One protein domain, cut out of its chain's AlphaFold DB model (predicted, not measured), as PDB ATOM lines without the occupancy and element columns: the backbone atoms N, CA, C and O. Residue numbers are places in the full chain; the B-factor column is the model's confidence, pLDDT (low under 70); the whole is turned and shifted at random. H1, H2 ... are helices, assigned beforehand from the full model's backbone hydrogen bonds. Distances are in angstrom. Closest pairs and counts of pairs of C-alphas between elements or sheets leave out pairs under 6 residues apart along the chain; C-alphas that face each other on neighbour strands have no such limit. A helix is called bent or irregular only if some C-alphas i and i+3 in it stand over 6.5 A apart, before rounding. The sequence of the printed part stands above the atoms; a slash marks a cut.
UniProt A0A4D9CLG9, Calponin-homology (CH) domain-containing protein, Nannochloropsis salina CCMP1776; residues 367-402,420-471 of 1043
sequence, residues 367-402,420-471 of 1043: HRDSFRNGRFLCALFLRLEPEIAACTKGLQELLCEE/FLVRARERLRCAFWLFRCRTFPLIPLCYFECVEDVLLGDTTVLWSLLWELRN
ATOM      1  N   HIS A 367     -46.932 -37.345  37.117       87.56
ATOM      2  CA  HIS A 367     -48.246 -37.269  36.460       87.56
ATOM      3  C   HIS A 367     -48.940 -35.903  36.526       87.56
ATOM      4  O   HIS A 367     -49.904 -35.679  35.802       87.56
ATOM      5  N   ARG A 368     -48.467 -34.991  37.379       89.19
ATOM      6  CA  ARG A 368     -48.928 -33.593  37.467       89.19
ATOM      7  C   ARG A 368     -47.957 -32.624  36.799       89.19
ATOM      8  O   ARG A 368     -48.377 -31.566  36.342       89.19
ATOM      9  N   ASP A 369     -46.682 -32.992  36.719       93.25
ATOM     10  CA  ASP A 369     -45.679 -32.244  35.970       93.25
ATOM     11  C   ASP A 369     -45.769 -32.567  34.470       93.25
ATOM     12  O   ASP A 369     -45.153 -33.504  33.957       93.25
ATOM     13  N   SER A 370     -46.568 -31.781  33.745       92.38
ATOM     14  CA  SER A 370     -46.749 -31.941  32.298       92.38
ATOM     15  C   SER A 370     -45.451 -31.760  31.503       92.38
ATOM     16  O   SER A 370     -45.364 -32.263  30.379       92.38
ATOM     17  N   PHE A 371     -44.441 -31.092  32.072       92.50
ATOM     18  CA  PHE A 371     -43.143 -30.888  31.442       92.50
ATOM     19  C   PHE A 371     -42.271 -32.137  31.544       92.50
ATOM     20  O   PHE A 371     -41.834 -32.669  30.525       92.50
ATOM     21  N   ARG A 372     -42.088 -32.658  32.761       94.00
ATOM     22  CA  ARG A 372     -41.322 -33.888  33.019       94.00
ATOM     23  C   ARG A 372     -41.999 -35.129  32.419       94.00
ATOM     24  O   ARG A 372     -41.318 -36.074  32.049       94.00
ATOM     25  N   ASN A 373     -43.325 -35.116  32.254       94.88
ATOM     26  CA  ASN A 373     -44.094 -36.130  31.514       94.88
ATOM     27  C   ASN A 373     -43.971 -36.001  29.975       94.88
ATOM     28  O   ASN A 373     -44.584 -36.762  29.230       94.88
ATOM     29  N   GLY A 374     -43.287 -34.979  29.456       95.12
ATOM     30  CA  GLY A 374     -43.176 -34.711  28.019       95.12
ATOM     31  C   GLY A 374     -44.468 -34.264  27.319       95.12
ATOM     32  O   GLY A 374     -44.379 -33.722  26.218       95.12
ATOM     33  N   ARG A 375     -45.656 -34.395  27.938       94.56
ATOM     34  CA  ARG A 375     -46.948 -33.944  27.371       94.56
ATOM     35  C   ARG A 375     -46.901 -32.463  26.965       94.56
ATOM     36  O   ARG A 375     -47.415 -32.119  25.905       94.56
ATOM     37  N   PHE A 376     -46.219 -31.610  27.736       95.19
ATOM     38  CA  PHE A 376     -45.984 -30.205  27.380       95.19
ATOM     39  C   PHE A 376     -45.123 -30.049  26.120       95.19
ATOM     40  O   PHE A 376     -45.449 -29.232  25.267       95.19
ATOM     41  N   LEU A 377     -44.042 -30.823  25.976       94.88
ATOM     42  CA  LEU A 377     -43.143 -30.730  24.820       94.88
ATOM     43  C   LEU A 377     -43.794 -31.275  23.540       94.88
ATOM     44  O   LEU A 377     -43.641 -30.662  22.485       94.88
ATOM     45  N   CYS A 378     -44.595 -32.342  23.634       95.00
ATOM     46  CA  CYS A 378     -45.453 -32.786  22.531       95.00
ATOM     47  C   CYS A 378     -46.473 -31.698  22.145       95.00
ATOM     48  O   CYS A 378     -46.599 -31.363  20.971       95.00
ATOM     49  N   ALA A 379     -47.174 -31.103  23.120       93.69
ATOM     50  CA  ALA A 379     -48.148 -30.040  22.861       93.69
ATOM     51  C   ALA A 379     -47.502 -28.766  22.280       93.69
ATOM     52  O   ALA A 379     -48.085 -28.132  21.403       93.69
ATOM     53  N   LEU A 380     -46.289 -28.418  22.725       94.75
ATOM     54  CA  LEU A 380     -45.486 -27.322  22.185       94.75
ATOM     55  C   LEU A 380     -45.096 -27.590  20.726       94.75
ATOM     56  O   LEU A 380     -45.272 -26.702  19.897       94.75
ATOM     57  N   PHE A 381     -44.648 -28.805  20.391       94.06
ATOM     58  CA  PHE A 381     -44.381 -29.189  19.001       94.06
ATOM     59  C   PHE A 381     -45.636 -29.032  18.130       94.06
ATOM     60  O   PHE A 381     -45.595 -28.323  17.128       94.06
ATOM     61  N   LEU A 382     -46.770 -29.618  18.541       92.62
ATOM     62  CA  LEU A 382     -48.035 -29.531  17.795       92.62
ATOM     63  C   LEU A 382     -48.534 -28.086  17.622       92.62
ATOM     64  O   LEU A 382     -49.163 -27.773  16.614       92.62
ATOM     65  N   ARG A 383     -48.278 -27.206  18.602       93.31
ATOM     66  CA  ARG A 383     -48.677 -25.789  18.551       93.31
ATOM     67  C   ARG A 383     -47.803 -24.935  17.652       93.31
ATOM     68  O   ARG A 383     -48.321 -24.012  17.034       93.31
ATOM     69  N   LEU A 384     -46.506 -25.220  17.607       92.12
ATOM     70  CA  LEU A 384     -45.579 -24.528  16.722       92.12
ATOM     71  C   LEU A 384     -45.752 -24.983  15.265       92.12
ATOM     72  O   LEU A 384     -45.529 -24.196  14.353       92.12
ATOM     73  N   GLU A 385     -46.120 -26.250  15.048       92.19
ATOM     74  CA  GLU A 385     -45.980 -26.937  13.756       92.19
ATOM     75  C   GLU A 385     -47.237 -27.755  13.391       92.19
ATOM     76  O   GLU A 385     -47.204 -28.992  13.358       92.19
ATOM     77  N   PRO A 386     -48.367 -27.077  13.105       89.62
ATOM     78  CA  PRO A 386     -49.659 -27.721  12.857       89.62
ATOM     79  C   PRO A 386     -49.694 -28.580  11.580       89.62
ATOM     80  O   PRO A 386     -50.532 -29.472  11.462       89.62
ATOM     81  N   GLU A 387     -48.783 -28.353  10.633       87.69
ATOM     82  CA  GLU A 387     -48.702 -29.125   9.386       87.69
ATOM     83  C   GLU A 387     -48.155 -30.539   9.643       87.69
ATOM     84  O   GLU A 387     -48.777 -31.530   9.266       87.69
ATOM     85  N   ILE A 388     -47.049 -30.660  10.393       84.44
ATOM     86  CA  ILE A 388     -46.501 -31.971  10.784       84.44
ATOM     87  C   ILE A 388     -47.398 -32.647  11.835       84.44
ATOM     88  O   ILE A 388     -47.521 -33.875  11.846       84.44
ATOM     89  N   ALA A 389     -48.087 -31.865  12.675       79.50
ATOM     90  CA  ALA A 389     -49.122 -32.365  13.583       79.50
ATOM     91  C   ALA A 389     -50.215 -33.161  12.848       79.50
ATOM     92  O   ALA A 389     -50.538 -34.276  13.257       79.50
ATOM     93  N   ALA A 390     -50.742 -32.632  11.738       77.94
ATOM     94  CA  ALA A 390     -51.796 -33.286  10.959       77.94
ATOM     95  C   ALA A 390     -51.368 -34.659  10.401       77.94
ATOM     96  O   ALA A 390     -52.180 -35.581  10.326       77.94
ATOM     97  N   CYS A 391     -50.086 -34.828  10.066       73.62
ATOM     98  CA  CYS A 391     -49.532 -36.094   9.580       73.62
ATOM     99  C   CYS A 391     -49.170 -37.098  10.694       73.62
ATOM    100  O   CYS A 391     -48.895 -38.260  10.395       73.62
ATOM    101  N   THR A 392     -49.153 -36.695  11.972       78.44
ATOM    102  CA  THR A 392     -48.605 -37.495  13.087       78.44
ATOM    103  C   THR A 392     -49.677 -37.966  14.079       78.44
ATOM    104  O   THR A 392     -49.549 -37.801  15.292       78.44
ATOM    105  N   LYS A 393     -50.716 -38.643  13.563       77.56
ATOM    106  CA  LYS A 393     -51.855 -39.206  14.329       77.56
ATOM    107  C   LYS A 393     -51.451 -39.914  15.635       77.56
ATOM    108  O   LYS A 393     -52.056 -39.663  16.673       77.56
ATOM    109  N   GLY A 394     -50.379 -40.713  15.608       77.88
ATOM    110  CA  GLY A 394     -49.863 -41.417  16.788       77.88
ATOM    111  C   GLY A 394     -49.393 -40.506  17.934       77.88
ATOM    112  O   GLY A 394     -49.480 -40.900  19.094       77.88
ATOM    113  N   LEU A 395     -48.955 -39.268  17.664       76.31
ATOM    114  CA  LEU A 395     -48.623 -38.313  18.732       76.31
ATOM    115  C   LEU A 395     -49.884 -37.764  19.410       76.31
ATOM    116  O   LEU A 395     -49.897 -37.554  20.622       76.31
ATOM    117  N   GLN A 396     -50.948 -37.549  18.634       79.94
ATOM    118  CA  GLN A 396     -52.240 -37.137  19.171       79.94
ATOM    119  C   GLN A 396     -52.840 -38.257  20.035       79.94
ATOM    120  O   GLN A 396     -53.340 -37.990  21.124       79.94
ATOM    121  N   GLU A 397     -52.687 -39.517  19.624       83.25
ATOM    122  CA  GLU A 397     -53.061 -40.695  20.420       83.25
ATOM    123  C   GLU A 397     -52.247 -40.784  21.730       83.25
ATOM    124  O   GLU A 397     -52.842 -40.827  22.808       83.25
ATOM    125  N   LEU A 398     -50.911 -40.652  21.680       76.31
ATOM    126  CA  LEU A 398     -50.022 -40.616  22.863       76.31
ATOM    127  C   LEU A 398     -50.318 -39.476  23.863       76.31
ATOM    128  O   LEU A 398     -49.929 -39.555  25.039       76.31
ATOM    129  N   LEU A 399     -50.977 -38.407  23.403       79.44
ATOM    130  CA  LEU A 399     -51.461 -37.305  24.237       79.44
ATOM    131  C   LEU A 399     -52.860 -37.553  24.812       79.44
ATOM    132  O   LEU A 399     -53.088 -37.175  25.961       79.44
ATOM    133  N   CYS A 400     -53.762 -38.177  24.052       76.69
ATOM    134  CA  CYS A 400     -55.161 -38.409  24.432       76.69
ATOM    135  C   CYS A 400     -55.386 -39.666  25.296       76.69
ATOM    136  O   CYS A 400     -56.346 -39.706  26.063       76.69
ATOM    137  N   GLU A 401     -54.530 -40.693  25.204       73.06
ATOM    138  CA  GLU A 401     -54.711 -41.980  25.911       73.06
ATOM    139  C   GLU A 401     -54.927 -41.852  27.430       73.06
ATOM    140  O   GLU A 401     -55.635 -42.655  28.040       73.06
ATOM    141  N   GLU A 402     -54.283 -40.874  28.064       64.12
ATOM    142  CA  GLU A 402     -54.172 -40.783  29.524       64.12
ATOM    143  C   GLU A 402     -55.427 -40.204  30.194       64.12
ATOM    144  O   GLU A 402     -55.734 -40.561  31.330       64.12
ATOM    145  N   PHE A 420     -45.502 -45.354  35.011       88.50
ATOM    146  CA  PHE A 420     -45.715 -43.967  34.601       88.50
ATOM    147  C   PHE A 420     -44.429 -43.287  34.073       88.50
ATOM    148  O   PHE A 420     -44.463 -42.502  33.126       88.50
ATOM    149  N   LEU A 421     -43.273 -43.668  34.630       91.56
ATOM    150  CA  LEU A 421     -41.946 -43.243  34.182       91.56
ATOM    151  C   LEU A 421     -41.609 -43.685  32.744       91.56
ATOM    152  O   LEU A 421     -40.983 -42.923  32.013       91.56
ATOM    153  N   VAL A 422     -42.024 -44.885  32.322       92.00
ATOM    154  CA  VAL A 422     -41.818 -45.394  30.952       92.00
ATOM    155  C   VAL A 422     -42.617 -44.559  29.953       92.00
ATOM    156  O   VAL A 422     -42.018 -44.024  29.023       92.00
ATOM    157  N   ARG A 423     -43.913 -44.319  30.208       90.88
ATOM    158  CA  ARG A 423     -44.752 -43.445  29.364       90.88
ATOM    159  C   ARG A 423     -44.195 -42.019  29.260       90.88
ATOM    160  O   ARG A 423     -44.128 -41.465  28.165       90.88
ATOM    161  N   ALA A 424     -43.744 -41.434  30.372       94.38
ATOM    162  CA  ALA A 424     -43.089 -40.122  30.371       94.38
ATOM    163  C   ALA A 424     -41.807 -40.113  29.511       94.38
ATOM    164  O   ALA A 424     -41.598 -39.210  28.699       94.38
ATOM    165  N   ARG A 425     -40.969 -41.151  29.636       94.88
ATOM    166  CA  ARG A 425     -39.726 -41.323  28.866       94.88
ATOM    167  C   ARG A 425     -39.985 -41.514  27.371       94.88
ATOM    168  O   ARG A 425     -39.248 -40.974  26.551       94.88
ATOM    169  N   GLU A 426     -41.030 -42.253  27.012       92.88
ATOM    170  CA  GLU A 426     -41.472 -42.462  25.629       92.88
ATOM    171  C   GLU A 426     -42.004 -41.167  25.008       92.88
ATOM    172  O   GLU A 426     -41.583 -40.810  23.908       92.88
ATOM    173  N   ARG A 427     -42.831 -40.401  25.734       93.94
ATOM    174  CA  ARG A 427     -43.293 -39.072  25.297       93.94
ATOM    175  C   ARG A 427     -42.141 -38.097  25.083       93.94
ATOM    176  O   ARG A 427     -42.103 -37.444  24.046       93.94
ATOM    177  N   LEU A 428     -41.181 -38.030  26.009       94.88
ATOM    178  CA  LEU A 428     -39.989 -37.189  25.854       94.88
ATOM    179  C   LEU A 428     -39.152 -37.598  24.640       94.88
ATOM    180  O   LEU A 428     -38.811 -36.745  23.826       94.88
ATOM    181  N   ARG A 429     -38.882 -38.898  24.466       91.50
ATOM    182  CA  ARG A 429     -38.186 -39.422  23.280       91.50
ATOM    183  C   ARG A 429     -38.930 -39.100  21.986       91.50
ATOM    184  O   ARG A 429     -38.286 -38.734  21.010       91.50
ATOM    185  N   CYS A 430     -40.259 -39.195  21.975       92.25
ATOM    186  CA  CYS A 430     -41.078 -38.890  20.805       92.25
ATOM    187  C   CYS A 430     -41.075 -37.385  20.479       92.25
ATOM    188  O   CYS A 430     -40.819 -37.014  19.336       92.25
ATOM    189  N   ALA A 431     -41.245 -36.514  21.481       93.62
ATOM    190  CA  ALA A 431     -41.121 -35.065  21.319       93.62
ATOM    191  C   ALA A 431     -39.730 -34.668  20.801       93.62
ATOM    192  O   ALA A 431     -39.617 -33.894  19.856       93.62
ATOM    193  N   PHE A 432     -38.666 -35.226  21.384       92.69
ATOM    194  CA  PHE A 432     -37.285 -34.984  20.965       92.69
ATOM    195  C   PHE A 432     -36.986 -35.516  19.564       92.69
ATOM    196  O   PHE A 432     -36.318 -34.835  18.792       92.69
ATOM    197  N   TRP A 433     -37.514 -36.685  19.197       90.62
ATOM    198  CA  TRP A 433     -37.407 -37.215  17.838       90.62
ATOM    199  C   TRP A 433     -38.109 -36.301  16.827       90.62
ATOM    200  O   TRP A 433     -37.490 -35.906  15.845       90.62
ATOM    201  N   LEU A 434     -39.338 -35.861  17.112       90.06
ATOM    202  CA  LEU A 434     -40.065 -34.902  16.277       90.06
ATOM    203  C   LEU A 434     -39.309 -33.574  16.125       90.06
ATOM    204  O   LEU A 434     -39.126 -33.089  15.008       90.06
ATOM    205  N   PHE A 435     -38.812 -33.009  17.228       90.56
ATOM    206  CA  PHE A 435     -37.978 -31.806  17.215       90.56
ATOM    207  C   PHE A 435     -36.656 -32.002  16.443       90.56
ATOM    208  O   PHE A 435     -36.189 -31.065  15.799       90.56
ATOM    209  N   ARG A 436     -36.080 -33.212  16.451       86.00
ATOM    210  CA  ARG A 436     -34.892 -33.596  15.665       86.00
ATOM    211  C   ARG A 436     -35.195 -33.848  14.182       86.00
ATOM    212  O   ARG A 436     -34.290 -33.721  13.365       86.00
ATOM    213  N   CYS A 437     -36.435 -34.175  13.822       81.88
ATOM    214  CA  CYS A 437     -36.873 -34.336  12.431       81.88
ATOM    215  C   CYS A 437     -37.076 -33.005  11.682       81.88
ATOM    216  O   CYS A 437     -37.377 -33.030  10.488       81.88
ATOM    217  N   ARG A 438     -36.875 -31.847  12.332       80.38
ATOM    218  CA  ARG A 438     -36.721 -30.559  11.635       80.38
ATOM    219  C   ARG A 438     -35.509 -30.590  10.718       80.38
ATOM    220  O   ARG A 438     -34.415 -30.962  11.131       80.38
ATOM    221  N   THR A 439     -35.690 -30.090   9.502       55.56
ATOM    222  CA  THR A 439     -34.586 -29.812   8.579       55.56
ATOM    223  C   THR A 439     -33.700 -28.678   9.101       55.56
ATOM    224  O   THR A 439     -32.486 -28.839   9.147       55.56
ATOM    225  N   PHE A 440     -34.293 -27.561   9.540       60.88
ATOM    226  CA  PHE A 440     -33.618 -26.424  10.184       60.88
ATOM    227  C   PHE A 440     -34.601 -25.629  11.068       60.88
ATOM    228  O   PHE A 440     -35.801 -25.654  10.792       60.88
ATOM    229  N   PRO A 441     -34.111 -24.839  12.046       54.72
ATOM    230  CA  PRO A 441     -32.793 -24.919  12.682       54.72
ATOM    231  C   PRO A 441     -32.649 -26.136  13.612       54.72
ATOM    232  O   PRO A 441     -33.611 -26.571  14.240       54.72
ATOM    233  N   LEU A 442     -31.430 -26.670  13.732       70.00
ATOM    234  CA  LEU A 442     -31.143 -27.802  14.618       70.00
ATOM    235  C   LEU A 442     -31.077 -27.361  16.088       70.00
ATOM    236  O   LEU A 442     -30.191 -26.605  16.484       70.00
ATOM    237  N   ILE A 443     -31.978 -27.902  16.909       80.31
ATOM    238  CA  ILE A 443     -31.881 -27.849  18.375       80.31
ATOM    239  C   ILE A 443     -30.608 -28.605  18.807       80.31
ATOM    240  O   ILE A 443     -30.355 -29.695  18.278       80.31
ATOM    241  N   PRO A 444     -29.792 -28.076  19.742       80.06
ATOM    242  CA  PRO A 444     -28.547 -28.728  20.148       80.06
ATOM    243  C   PRO A 444     -28.766 -30.156  20.664       80.06
ATOM    244  O   PRO A 444     -29.553 -30.379  21.584       80.06
ATOM    245  N   LEU A 445     -28.039 -31.119  20.082       78.94
ATOM    246  CA  LEU A 445     -28.258 -32.556  20.310       78.94
ATOM    247  C   LEU A 445     -28.130 -32.979  21.781       78.94
ATOM    248  O   LEU A 445     -28.824 -33.901  22.199       78.94
ATOM    249  N   CYS A 446     -27.325 -32.271  22.579       79.69
ATOM    250  CA  CYS A 446     -27.167 -32.531  24.008       79.69
ATOM    251  C   CYS A 446     -28.500 -32.495  24.782       79.69
ATOM    252  O   CYS A 446     -28.707 -33.328  25.659       79.69
ATOM    253  N   TYR A 447     -29.457 -31.630  24.419       83.12
ATOM    254  CA  TYR A 447     -30.779 -31.639  25.065       83.12
ATOM    255  C   TYR A 447     -31.575 -32.917  24.777       83.12
ATOM    256  O   TYR A 447     -32.356 -33.344  25.624       83.12
ATOM    257  N   PHE A 448     -31.368 -33.541  23.613       83.19
ATOM    258  CA  PHE A 448     -32.016 -34.803  23.250       83.19
ATOM    259  C   PHE A 448     -31.403 -36.020  23.957       83.19
ATOM    260  O   PHE A 448     -32.051 -37.061  24.051       83.19
ATOM    261  N   GLU A 449     -30.178 -35.892  24.470       85.62
ATOM    262  CA  GLU A 449     -29.524 -36.895  25.317       85.62
ATOM    263  C   GLU A 449     -29.959 -36.750  26.789       85.62
ATOM    264  O   GLU A 449     -30.177 -37.753  27.469       85.62
ATOM    265  N   CYS A 450     -30.223 -35.520  27.244       89.38
ATOM    266  CA  CYS A 450     -30.722 -35.166  28.583       89.38
ATOM    267  C   CYS A 450     -32.184 -35.584  28.890       89.38
ATOM    268  O   CYS A 450     -32.867 -34.935  29.686       89.38
ATOM    269  N   VAL A 451     -32.699 -36.676  28.303       93.94
ATOM    270  CA  VAL A 451     -34.049 -37.212  28.609       93.94
ATOM    271  C   VAL A 451     -34.202 -37.499  30.103       93.94
ATOM    272  O   VAL A 451     -35.231 -37.172  30.690       93.94
ATOM    273  N   GLU A 452     -33.182 -38.087  30.731       94.19
ATOM    274  CA  GLU A 452     -33.232 -38.424  32.157       94.19
ATOM    275  C   GLU A 452     -33.212 -37.171  33.043       94.19
ATOM    276  O   GLU A 452     -33.916 -37.133  34.045       94.19
ATOM    277  N   ASP A 453     -32.495 -36.115  32.653       92.56
ATOM    278  CA  ASP A 453     -32.451 -34.857  33.407       92.56
ATOM    279  C   ASP A 453     -33.793 -34.109  33.324       92.56
ATOM    280  O   ASP A 453     -34.263 -33.537  34.312       92.56
ATOM    281  N   VAL A 454     -34.480 -34.199  32.176       94.31
ATOM    282  CA  VAL A 454     -35.866 -33.726  32.031       94.31
ATOM    283  C   VAL A 454     -36.839 -34.571  32.862       94.31
ATOM    284  O   VAL A 454     -37.712 -34.002  33.513       94.31
ATOM    285  N   LEU A 455     -36.672 -35.898  32.937       94.69
ATOM    286  CA  LEU A 455     -37.464 -36.758  33.835       94.69
ATOM    287  C   LEU A 455     -37.205 -36.448  35.318       94.69
ATOM    288  O   LEU A 455     -38.140 -36.433  36.122       94.69
ATOM    289  N   LEU A 456     -35.959 -36.166  35.701       94.06
ATOM    290  CA  LEU A 456     -35.587 -35.734  37.052       94.06
ATOM    291  C   LEU A 456     -36.140 -34.341  37.383       94.06
ATOM    292  O   LEU A 456     -36.429 -34.064  38.545       94.06
ATOM    293  N   GLY A 457     -36.376 -33.509  36.366       92.44
ATOM    294  CA  GLY A 457     -36.853 -32.139  36.523       92.44
ATOM    295  C   GLY A 457     -35.728 -31.148  36.812       92.44
ATOM    296  O   GLY A 457     -35.958 -30.175  37.531       92.44
ATOM    297  N   ASP A 458     -34.521 -31.372  36.272       92.56
ATOM    298  CA  ASP A 458     -33.446 -30.378  36.342       92.56
ATOM    299  C   ASP A 458     -33.897 -29.107  35.616       92.56
ATOM    300  O   ASP A 458     -33.899 -29.007  34.387       92.56
ATOM    301  N   THR A 459     -34.283 -28.107  36.410       90.38
ATOM    302  CA  THR A 459     -34.792 -26.835  35.899       90.38
ATOM    303  C   THR A 459     -33.799 -26.133  34.972       90.38
ATOM    304  O   THR A 459     -34.238 -25.383  34.106       90.38
ATOM    305  N   THR A 460     -32.488 -26.373  35.088       87.81
ATOM    306  CA  THR A 460     -31.496 -25.804  34.167       87.81
ATOM    307  C   THR A 460     -31.635 -26.402  32.766       87.81
ATOM    308  O   THR A 460     -31.621 -25.651  31.793       87.81
ATOM    309  N   VAL A 461     -31.875 -27.713  32.662       89.88
ATOM    310  CA  VAL A 461     -32.179 -28.406  31.400       89.88
ATOM    311  C   VAL A 461     -33.535 -27.969  30.855       89.88
ATOM    312  O   VAL A 461     -33.611 -27.593  29.686       89.88
ATOM    313  N   LEU A 462     -34.579 -27.915  31.696       92.31
ATOM    314  CA  LEU A 462     -35.920 -27.499  31.257       92.31
ATOM    315  C   LEU A 462     -35.910 -26.075  30.676       92.31
ATOM    316  O   LEU A 462     -36.410 -25.837  29.576       92.31
ATOM    317  N   TRP A 463     -35.329 -25.120  31.411       92.69
ATOM    318  CA  TRP A 463     -35.292 -23.718  31.001       92.69
ATOM    319  C   TRP A 463     -34.419 -23.513  29.759       92.69
ATOM    320  O   TRP A 463     -34.843 -22.807  28.847       92.69
ATOM    321  N   SER A 464     -33.237 -24.128  29.680       89.38
ATOM    322  CA  SER A 464     -32.323 -23.901  28.553       89.38
ATOM    323  C   SER A 464     -32.778 -24.595  27.261       89.38
ATOM    324  O   SER A 464     -32.664 -23.996  26.194       89.38
ATOM    325  N   LEU A 465     -33.436 -25.760  27.345       93.19
ATOM    326  CA  LEU A 465     -34.177 -26.346  26.216       93.19
ATOM    327  C   LEU A 465     -35.258 -25.381  25.695       93.19
ATOM    328  O   LEU A 465     -35.341 -25.128  24.493       93.19
ATOM    329  N   LEU A 466     -36.073 -24.813  26.592       94.19
ATOM    330  CA  LEU A 466     -37.106 -23.841  26.216       94.19
ATOM    331  C   LEU A 466     -36.534 -22.547  25.633       94.19
ATOM    332  O   LEU A 466     -37.174 -21.939  24.778       94.19
ATOM    333  N   TRP A 467     -35.354 -22.118  26.084       92.50
ATOM    334  CA  TRP A 467     -34.666 -20.956  25.530       92.50
ATOM    335  C   TRP A 467     -34.232 -21.201  24.088       92.50
ATOM    336  O   TRP A 467     -34.536 -20.372  23.234       92.50
ATOM    337  N   GLU A 468     -33.608 -22.344  23.787       91.56
ATOM    338  CA  GLU A 468     -33.221 -22.637  22.404       91.56
ATOM    339  C   GLU A 468     -34.428 -22.867  21.499       91.56
ATOM    340  O   GLU A 468     -34.471 -22.290  20.416       91.56
ATOM    341  N   LEU A 469     -35.460 -23.588  21.957       91.94
ATOM    342  CA  LEU A 469     -36.736 -23.680  21.236       91.94
ATOM    343  C   LEU A 469     -37.303 -22.284  20.938       91.94
ATOM    344  O   LEU A 469     -37.624 -21.967  19.794       91.94
ATOM    345  N   ARG A 470     -37.348 -21.400  21.939       93.12
ATOM    346  CA  ARG A 470     -37.792 -20.019  21.752       93.12
ATOM    347  C   ARG A 470     -36.941 -19.273  20.721       93.12
ATOM    348  O   ARG A 470     -37.503 -18.545  19.907       93.12
ATOM    349  N   ASN A 471     -35.618 -19.392  20.752       88.19
ATOM    350  CA  ASN A 471     -34.742 -18.682  19.817       88.19
ATOM    351  C   ASN A 471     -34.959 -19.175  18.384       88.19
ATOM    352  O   ASN A 471     -35.221 -18.375  17.491       88.19
TER     353      ASN A 471
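Overview. This is residues 367 to 402 and 420 to 471 of the 1043 residues of the protein "Calponin-homology (CH) domain-containing protein" of Nannochloropsis salina CCMP1776 (UniProt A0A4D9CLG9). The helices make a flat slab with H1 and H4 side by side in its middle, H2 and H3 at one end and H5, H6 and H7 at the other. The printed part has 88 residues with seven named helices, H1 to H7 in chain order, and no named strand: the class is all helix. It is compact, with a radius of gyration of the C-alphas of 12.2 A and spans of 31 by 31 by 17 A.

Arrangement. Begin at H1, residues 375 to 384, the hub, which touches three helices. H2, residues 386 to 391, only just touches it, with 3 pairs of C-alphas within 8 A, and only at the corner; Leu 382 and Ala 389 have the closest C-alphas, 5.2 A. H3, residues 393 to 402, only just touches H1, with 3 such pairs, closest at Arg 375 and Leu 399, 6.4 A. H4, residues 420 to 436, touches H1 at a shallow tilt of 23 degrees, the same way, closest at C-alphas 378 and 431, 5.0 A. H1, H3 and H4 form an up and down bundle, each running against the one before. H6, residues 451 to 456, touches H4 at a steep tilt of 43 degrees, opposite ways, closest at C-alphas 428 and 451, 6.5 A. H7, residues 459 to 471, only just touches H6, with 3 pairs, only at the corner, with residues 461 to 462 alone; closest are C-alphas 454 and 462, 6.3 A. H7 and H1 are near each other. H5, residues 445 to 449, is close to H4 but not clearly touching, closest at C-alphas 432 and 448, 5.7 A. Every O i to N i+4 pair is within hydrogen-bond range in H1, H4, H5, H6 and H7, against 1 of 2 in H2 and 5 of 6 in H3.

Along the chain. Find C-alpha 375 at (-46.948, -33.944, 27.371); H1 runs 14.3 A from there. H3 spans 15.5 A and is irregular, only just: C-alphas 399 and 402 are 6.9 A apart. H4 spans 24.2 A. H7 runs 18.0 A to C-alpha 471 at (-34.742, -18.682, 19.817).

Size, cuts and confidence. The C-alphas farthest apart, of Arg 368 and Thr 439, are 32.5 A apart. Residues 403 to 419 are not printed; C-alphas 402 and 420 stand 10.4 A apart across this cut. Of the links printed whole, H4 to H5 is short and the others are tight. Look for low confidence, under 70, at residue 402 and residues 439 to 441.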